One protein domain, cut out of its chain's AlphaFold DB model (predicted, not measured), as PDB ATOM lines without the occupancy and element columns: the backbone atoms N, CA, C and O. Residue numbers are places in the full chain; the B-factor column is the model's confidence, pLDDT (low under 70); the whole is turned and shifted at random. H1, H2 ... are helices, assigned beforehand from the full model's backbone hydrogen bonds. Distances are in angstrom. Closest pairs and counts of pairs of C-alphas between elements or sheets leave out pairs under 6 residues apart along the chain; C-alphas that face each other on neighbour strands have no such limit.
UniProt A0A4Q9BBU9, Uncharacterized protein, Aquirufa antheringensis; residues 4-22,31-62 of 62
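This is residues 4 to 22 and 31 to 62 of the 62 residues of an uncharacterized protein of Aquirufa antheringensis (UniProt A0A4Q9BBU9). One long straight helix, H3, makes the length of the model, and a shorter helix, H2, runs back beside part of it at a shallow tilt, meeting it at a few residues near its own last end. A single helical turn, H1, continues beyond the first end of H2 and reaches neither helix. The printed part has 51 residues with three named helices in the order H1, H2, H3, no named strand, and the class is all helix. The whole is loose, with a radius of gyration of the C-alphas of 14.1 A, and its outline is flat, spanning 45 by 23 by 13 A.

H1, residues 4 to 7, is apart from H2, residues 10 to 21, though a tight link of 2 residues joins them. H2 and H3, residues 32 to 61, only just touch, with 3 pairs of C-alphas within 8 A. The closest C-alphas of the two are those of Val 20 and Lys 42, 7.2 A apart. H2 touches H3 with residues 17 to 20 alone, and H3 touches H2 with residues 42 to 46 alone. Their lines stand at a shallow tilt of 31 degrees, and they run opposite ways. H1 and H3 are apart. In H2 and H3 every O i to N i+4 pair is within hydrogen-bond range, while H1 is too short for such a pair.

H1 begins at C-alpha 4, at (-14.061, -136.651, -138.423). H2 runs from Val 10 to Phe 21, 17.0 A from first to last C-alpha. H3 runs from Phe 32, with its C-alpha at (-39.261, -111.849, -161.709), to Ile 61, with its C-alpha at (-10.473, -142.930, -156.552), a length of 42.7 A.

The two C-alphas farthest apart are those of Asn 31 and Arg 62, at 46.7 A. Residues 23 to 30 are not printed, and C-alphas 22 and 31 are 18.8 A apart across the cut. Residues 4 to 12, 31 to 38 and 50 to 62 stand free. The mean pLDDT of the printed part is 70.8, and residues 4 to 22, 31 to 36 and 62 are under 70.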
ATOM      1  N   LEU A   4     -13.746-136.198-137.066       57.19
ATOM      2  CA  LEU A   4     -14.061-136.651-138.423       57.19
ATOM      3  C   LEU A   4     -15.486-136.285-138.882       57.19
ATOM      4  O   LEU A   4     -15.687-136.031-140.066       57.19
ATOM      5  N   ARG A   5     -16.471-136.196-137.971       53.28
ATOM      6  CA  ARG A   5     -17.859-135.817-138.319       53.28
ATOM      7  C   ARG A   5     -18.005-134.329-138.649       53.28
ATOM      8  O   ARG A   5     -18.904-133.962-139.392       53.28
ATOM      9  N   GLU A   6     -17.107-133.495-138.134       57.19
ATOM     10  CA  GLU A   6     -17.097-132.045-138.366       57.19
ATOM     11  C   GLU A   6     -16.380-131.663-139.665       57.19
ATOM     12  O   GLU A   6     -16.722-130.665-140.293       57.19
ATOM     13  N   GLN A   7     -15.419-132.483-140.104       55.16
ATOM     14  CA  GLN A   7     -14.743-132.295-141.390       55.16
ATOM     15  C   GLN A   7     -15.538-132.889-142.560       55.16
ATOM     16  O   GLN A   7     -15.519-132.334-143.655       55.16
ATOM     17  N   PHE A   8     -16.335-133.936-142.323       56.09
ATOM     18  CA  PHE A   8     -17.327-134.440-143.278       56.09
ATOM     19  C   PHE A   8     -18.655-133.665-143.196       56.09
ATOM     20  O   PHE A   8     -19.741-134.241-143.116       56.09
ATOM     21  N   LYS A   9     -18.597-132.335-143.338       57.84
ATOM     22  CA  LYS A   9     -19.759-131.463-143.624       57.84
ATOM     23  C   LYS A   9     -20.368-131.709-145.019       57.84
ATOM     24  O   LYS A   9     -21.002-130.832-145.600       57.84
ATOM     25  N   VAL A  10     -20.250-132.927-145.553       57.72
ATOM     26  CA  VAL A  10     -20.965-133.384-146.754       57.72
ATOM     27  C   VAL A  10     -22.478-133.226-146.556       57.72
ATOM     28  O   VAL A  10     -23.195-132.886-147.489       57.72
ATOM     29  N   GLY A  11     -22.967-133.356-145.317       59.81
ATOM     30  CA  GLY A  11     -24.356-133.044-144.972       59.81
ATOM     31  C   GLY A  11     -24.734-131.571-145.168       59.81
ATOM     32  O   GLY A  11     -25.873-131.277-145.510       59.81
ATOM     33  N   GLU A  12     -23.796-130.635-145.019       62.75
ATOM     34  CA  GLU A  12     -24.040-129.198-145.181       62.75
ATOM     35  C   GLU A  12     -24.143-128.814-146.661       62.75
ATOM     36  O   GLU A  12     -25.063-128.090-147.042       62.75
ATOM     37  N   VAL A  13     -23.295-129.394-147.524       66.75
ATOM     38  CA  VAL A  13     -23.466-129.281-148.982       66.75
ATOM     39  C   VAL A  13     -24.742-129.981-149.447       66.75
ATOM     40  O   VAL A  13     -25.500-129.374-150.193       66.75
ATOM     41  N   PHE A  14     -25.081-131.174-148.943       64.50
ATOM     42  CA  PHE A  14     -26.359-131.830-149.269       64.50
ATOM     43  C   PHE A  14     -27.576-130.996-148.838       64.50
ATOM     44  O   PHE A  14     -28.541-130.852-149.586       64.50
ATOM     45  N   THR A  15     -27.522-130.382-147.655       65.19
ATOM     46  CA  THR A  15     -28.581-129.490-147.160       65.19
ATOM     47  C   THR A  15     -28.661-128.209-147.992       65.19
ATOM     48  O   THR A  15     -29.759-127.714-148.244       65.19
ATOM     49  N   TYR A  16     -27.527-127.689-148.477       65.31
ATOM     50  CA  TYR A  16     -27.482-126.570-149.420       65.31
ATOM     51  C   TYR A  16     -28.114-126.944-150.768       65.31
ATOM     52  O   TYR A  16     -28.934-126.182-151.273       65.31
ATOM     53  N   PHE A  17     -27.834-128.141-151.298       66.50
ATOM     54  CA  PHE A  17     -28.509-128.690-152.482       66.50
ATOM     55  C   PHE A  17     -30.027-128.730-152.283       66.50
ATOM     56  O   PHE A  17     -30.765-128.151-153.077       66.50
ATOM     57  N   ILE A  18     -30.502-129.334-151.189       64.69
ATOM     58  CA  ILE A  18     -31.937-129.417-150.875       64.69
ATOM     59  C   ILE A  18     -32.557-128.015-150.734       64.69
ATOM     60  O   ILE A  18     -33.647-127.770-151.248       64.69
ATOM     61  N   ARG A  19     -31.856-127.057-150.109       64.25
ATOM     62  CA  ARG A  19     -32.298-125.655-150.004       64.25
ATOM     63  C   ARG A  19     -32.341-124.920-151.341       64.25
ATOM     64  O   ARG A  19     -33.188-124.046-151.500       64.25
ATOM     65  N   VAL A  20     -31.460-125.236-152.288       62.31
ATOM     66  CA  VAL A  20     -31.484-124.641-153.636       62.31
ATOM     67  C   VAL A  20     -32.734-125.079-154.405       62.31
ATOM     68  O   VAL A  20     -33.307-124.268-155.130       62.31
ATOM     69  N   PHE A  21     -33.214-126.308-154.190       60.91
ATOM     70  CA  PHE A  21     -34.480-126.784-154.760       60.91
ATOM     71  C   PHE A  21     -35.725-126.339-153.972       60.91
ATOM     72  O   PHE A  21     -36.843-126.433-154.488       60.91
ATOM     73  N   GLN A  22     -35.578-125.825-152.745       62.47
ATOM     74  CA  GLN A  22     -36.707-125.296-151.979       62.47
ATOM     75  C   GLN A  22     -37.218-123.985-152.589       62.47
ATOM     76  O   GLN A  22     -36.515-122.974-152.668       62.47
ATOM     77  N   ASN A  31     -40.743-108.785-158.931       60.91
ATOM     78  CA  ASN A  31     -39.636-108.497-159.843       60.91
ATOM     79  C   ASN A  31     -38.999-109.828-160.268       60.91
ATOM     80  O   ASN A  31     -37.926-110.208-159.790       60.91
ATOM     81  N   PHE A  32     -39.699-110.563-161.143       63.50
ATOM     82  CA  PHE A  32     -39.261-111.849-161.709       63.50
ATOM     83  C   PHE A  32     -37.799-111.809-162.171       63.50
ATOM     84  O   PHE A  32     -37.076-112.775-161.952       63.50
ATOM     85  N   ASN A  33     -37.351-110.673-162.714       64.56
ATOM     86  CA  ASN A  33     -35.988-110.469-163.196       64.56
ATOM     87  C   ASN A  33     -34.920-110.590-162.087       64.56
ATOM     88  O   ASN A  33     -33.915-111.270-162.264       64.56
ATOM     89  N   ILE A  34     -35.158-110.013-160.903       69.00
ATOM     90  CA  ILE A  34     -34.207-110.054-159.773       69.00
ATOM     91  C   ILE A  34     -34.202-111.440-159.117       69.00
ATOM     92  O   ILE A  34     -33.158-111.964-158.722       69.00
ATOM     93  N   ARG A  35     -35.374-112.083-159.055       67.56
ATOM     94  CA  ARG A  35     -35.506-113.459-158.565       67.56
ATOM     95  C   ARG A  35     -34.819-114.446-159.505       67.56
ATOM     96  O   ARG A  35     -34.109-115.325-159.033       67.56
ATOM     97  N   ALA A  36     -34.997-114.279-160.814       67.38
ATOM     98  CA  ALA A  36     -34.340-115.083-161.834       67.38
ATOM     99  C   ALA A  36     -32.822-114.885-161.792       67.38
ATOM    100  O   ALA A  36     -32.105-115.874-161.742       67.38
ATOM    101  N   MET A  37     -32.330-113.647-161.688       71.19
ATOM    102  CA  MET A  37     -30.897-113.358-161.568       71.19
ATOM    103  C   MET A  37     -30.269-114.055-160.350       71.19
ATOM    104  O   MET A  37     -29.223-114.696-160.466       71.19
ATOM    105  N   HIS A  38     -30.939-114.025-159.192       70.56
ATOM    106  CA  HIS A  38     -30.446-114.715-157.999       70.56
ATOM    107  C   HIS A  38     -30.533-116.248-158.124       70.56
ATOM    108  O   HIS A  38     -29.657-116.958-157.621       70.56
ATOM    109  N   THR A  39     -31.567-116.771-158.779       71.94
ATOM    110  CA  THR A  39     -31.717-118.209-159.048       71.94
ATOM    111  C   THR A  39     -30.649-118.708-160.018       71.94
ATOM    112  O   THR A  39     -29.997-119.704-159.728       71.94
ATOM    113  N   ILE A  40     -30.410-117.990-161.116       75.12
ATOM    114  CA  ILE A  40     -29.378-118.313-162.108       75.12
ATOM    115  C   ILE A  40     -27.999-118.319-161.441       75.12
ATOM    116  O   ILE A  40     -27.244-119.276-161.603       75.12
ATOM    117  N   ASN A  41     -27.699-117.320-160.607       81.25
ATOM    118  CA  ASN A  41     -26.434-117.274-159.872       81.25
ATOM    119  C   ASN A  41     -26.279-118.452-158.883       81.25
ATOM    120  O   ASN A  41     -25.215-119.061-158.789       81.25
ATOM    121  N   LYS A  42     -27.361-118.834-158.185       72.44
ATOM    122  CA  LYS A  42     -27.378-120.011-157.294       72.44
ATOM    123  C   LYS A  42     -27.159-121.324-158.051       72.44
ATOM    124  O   LYS A  42     -26.425-122.179-157.565       72.44
ATOM    125  N   ILE A  43     -27.767-121.480-159.228       79.00
ATOM    126  CA  ILE A  43     -27.611-122.672-160.078       79.00
ATOM    127  C   ILE A  43     -26.180-122.770-160.625       79.00
ATOM    128  O   ILE A  43     -25.617-123.860-160.661       79.00
ATOM    129  N   SER A  44     -25.569-121.640-160.991       77.94
ATOM    130  CA  SER A  44     -24.181-121.591-161.469       77.94
ATOM    131  C   SER A  44     -23.188-122.122-160.425       77.94
ATOM    132  O   SER A  44     -22.417-123.041-160.705       77.94
ATOM    133  N   ILE A  45     -23.272-121.625-159.184       79.56
ATOM    134  CA  ILE A  45     -22.435-122.099-158.067       79.56
ATOM    135  C   ILE A  45     -22.672-123.589-157.798       79.56
ATOM    136  O   ILE A  45     -21.726-124.328-157.526       79.56
ATOM    137  N   LEU A  46     -23.920-124.048-157.910       78.56
ATOM    138  CA  LEU A  46     -24.263-125.453-157.721       78.56
ATOM    139  C   LEU A  46     -23.559-126.351-158.744       78.56
ATOM    140  O   LEU A  46     -22.877-127.298-158.360       78.56
ATOM    141  N   MET A  47     -23.687-126.032-160.035       78.44
ATOM    142  CA  MET A  47     -23.052-126.786-161.122       78.44
ATOM    143  C   MET A  47     -21.525-126.793-160.996       78.44
ATOM    144  O   MET A  47     -20.888-127.820-161.227       78.44
ATOM    145  N   PHE A  48     -20.938-125.677-160.561       83.00
ATOM    146  CA  PHE A  48     -19.505-125.581-160.301       83.00
ATOM    147  C   PHE A  48     -19.051-126.522-159.173       83.00
ATOM    148  O   PHE A  48     -18.080-127.262-159.340       83.00
ATOM    149  N   ILE A  49     -19.784-126.558-158.054       81.12
ATOM    150  CA  ILE A  49     -19.493-127.463-156.930       81.12
ATOM    151  C   ILE A  49     -19.650-128.932-157.350       81.12
ATOM    152  O   ILE A  49     -18.808-129.748-156.982       81.12
ATOM    153  N   VAL A  50     -20.665-129.281-158.157       82.12
ATOM    154  CA  VAL A  50     -20.809-130.646-158.708       82.12
ATOM    155  C   VAL A  50     -19.570-131.036-159.508       82.12
ATOM    156  O   VAL A  50     -18.991-132.091-159.255       82.12
ATOM    157  N   CYS A  51     -19.138-130.188-160.445       83.50
ATOM    158  CA  CYS A  51     -17.943-130.446-161.247       83.50
ATOM    159  C   CYS A  51     -16.697-130.634-160.376       83.50
ATOM    160  O   CYS A  51     -15.942-131.580-160.596       83.50
ATOM    161  N   LEU A  52     -16.504-129.787-159.361       83.19
ATOM    162  CA  LEU A  52     -15.393-129.914-158.414       83.19
ATOM    163  C   LEU A  52     -15.429-131.240-157.648       83.19
ATOM    164  O   LEU A  52     -14.394-131.890-157.514       83.19
ATOM    165  N   ILE A  53     -16.605-131.666-157.177       83.25
ATOM    166  CA  ILE A  53     -16.776-132.945-156.478       83.25
ATOM    167  C   ILE A  53     -16.459-134.109-157.418       83.25
ATOM    168  O   ILE A  53     -15.703-134.994-157.035       83.25
ATOM    169  N   VAL A  54     -16.985-134.103-158.646       82.00
ATOM    170  CA  VAL A  54     -16.740-135.168-159.635       82.00
ATOM    171  C   VAL A  54     -15.261-135.242-160.008       82.00
ATOM    172  O   VAL A  54     -14.699-136.333-160.068       82.00
ATOM    173  N   MET A  55     -14.614-134.095-160.227       84.44
ATOM    174  CA  MET A  55     -13.192-134.027-160.560       84.44
ATOM    175  C   MET A  55     -12.318-134.502-159.393       84.44
ATOM    176  O   MET A  55     -11.411-135.300-159.606       84.44
ATOM    177  N   THR A  56     -12.633-134.082-158.165       86.00
ATOM    178  CA  THR A  56     -11.936-134.528-156.948       86.00
ATOM    179  C   THR A  56     -12.137-136.027-156.724       86.00
ATOM    180  O   THR A  56     -11.169-136.762-156.573       86.00
ATOM    181  N   TYR A  57     -13.377-136.517-156.782       82.94
ATOM    182  CA  TYR A  57     -13.697-137.940-156.640       82.94
ATOM    183  C   TYR A  57     -12.940-138.777-157.674       82.94
ATOM    184  O   TYR A  57     -12.293-139.758-157.325       82.94
ATOM    185  N   ARG A  58     -12.948-138.348-158.941       83.62
ATOM    186  CA  ARG A  58     -12.220-139.019-160.019       83.62
ATOM    187  C   ARG A  58     -10.705-139.014-159.804       83.62
ATOM    188  O   ARG A  58     -10.086-139.986-160.194       83.62
ATOM    189  N   ALA A  59     -10.124-137.964-159.225       85.12
ATOM    190  CA  ALA A  59      -8.681-137.869-158.989       85.12
ATOM    191  C   ALA A  59      -8.188-138.641-157.750       85.12
ATOM    192  O   ALA A  59      -7.011-138.967-157.674       85.12
ATOM    193  N   PHE A  60      -9.055-138.889-156.763       86.06
ATOM    194  CA  PHE A  60      -8.696-139.629-155.544       86.06
ATOM    195  C   PHE A  60      -9.044-141.125-155.609       86.06
ATOM    196  O   PHE A  60      -8.428-141.915-154.899       86.06
ATOM    197  N   ILE A  61     -10.039-141.523-156.412       81.12
ATOM    198  CA  ILE A  61     -10.473-142.930-156.552       81.12
ATOM    199  C   ILE A  61      -9.887-143.625-157.786       81.12
ATOM    200  O   ILE A  61      -9.894-144.854-157.844       81.12
ATOM    201  N   ARG A  62      -9.364-142.871-158.757       54.47
ATOM    202  CA  ARG A  62      -8.598-143.398-159.889       54.47
ATOM    203  C   ARG A  62      -7.193-142.828-159.863       54.47
ATOM    204  O   ARG A  62      -6.271-143.614-160.160       54.47
TER     205      ARG A  62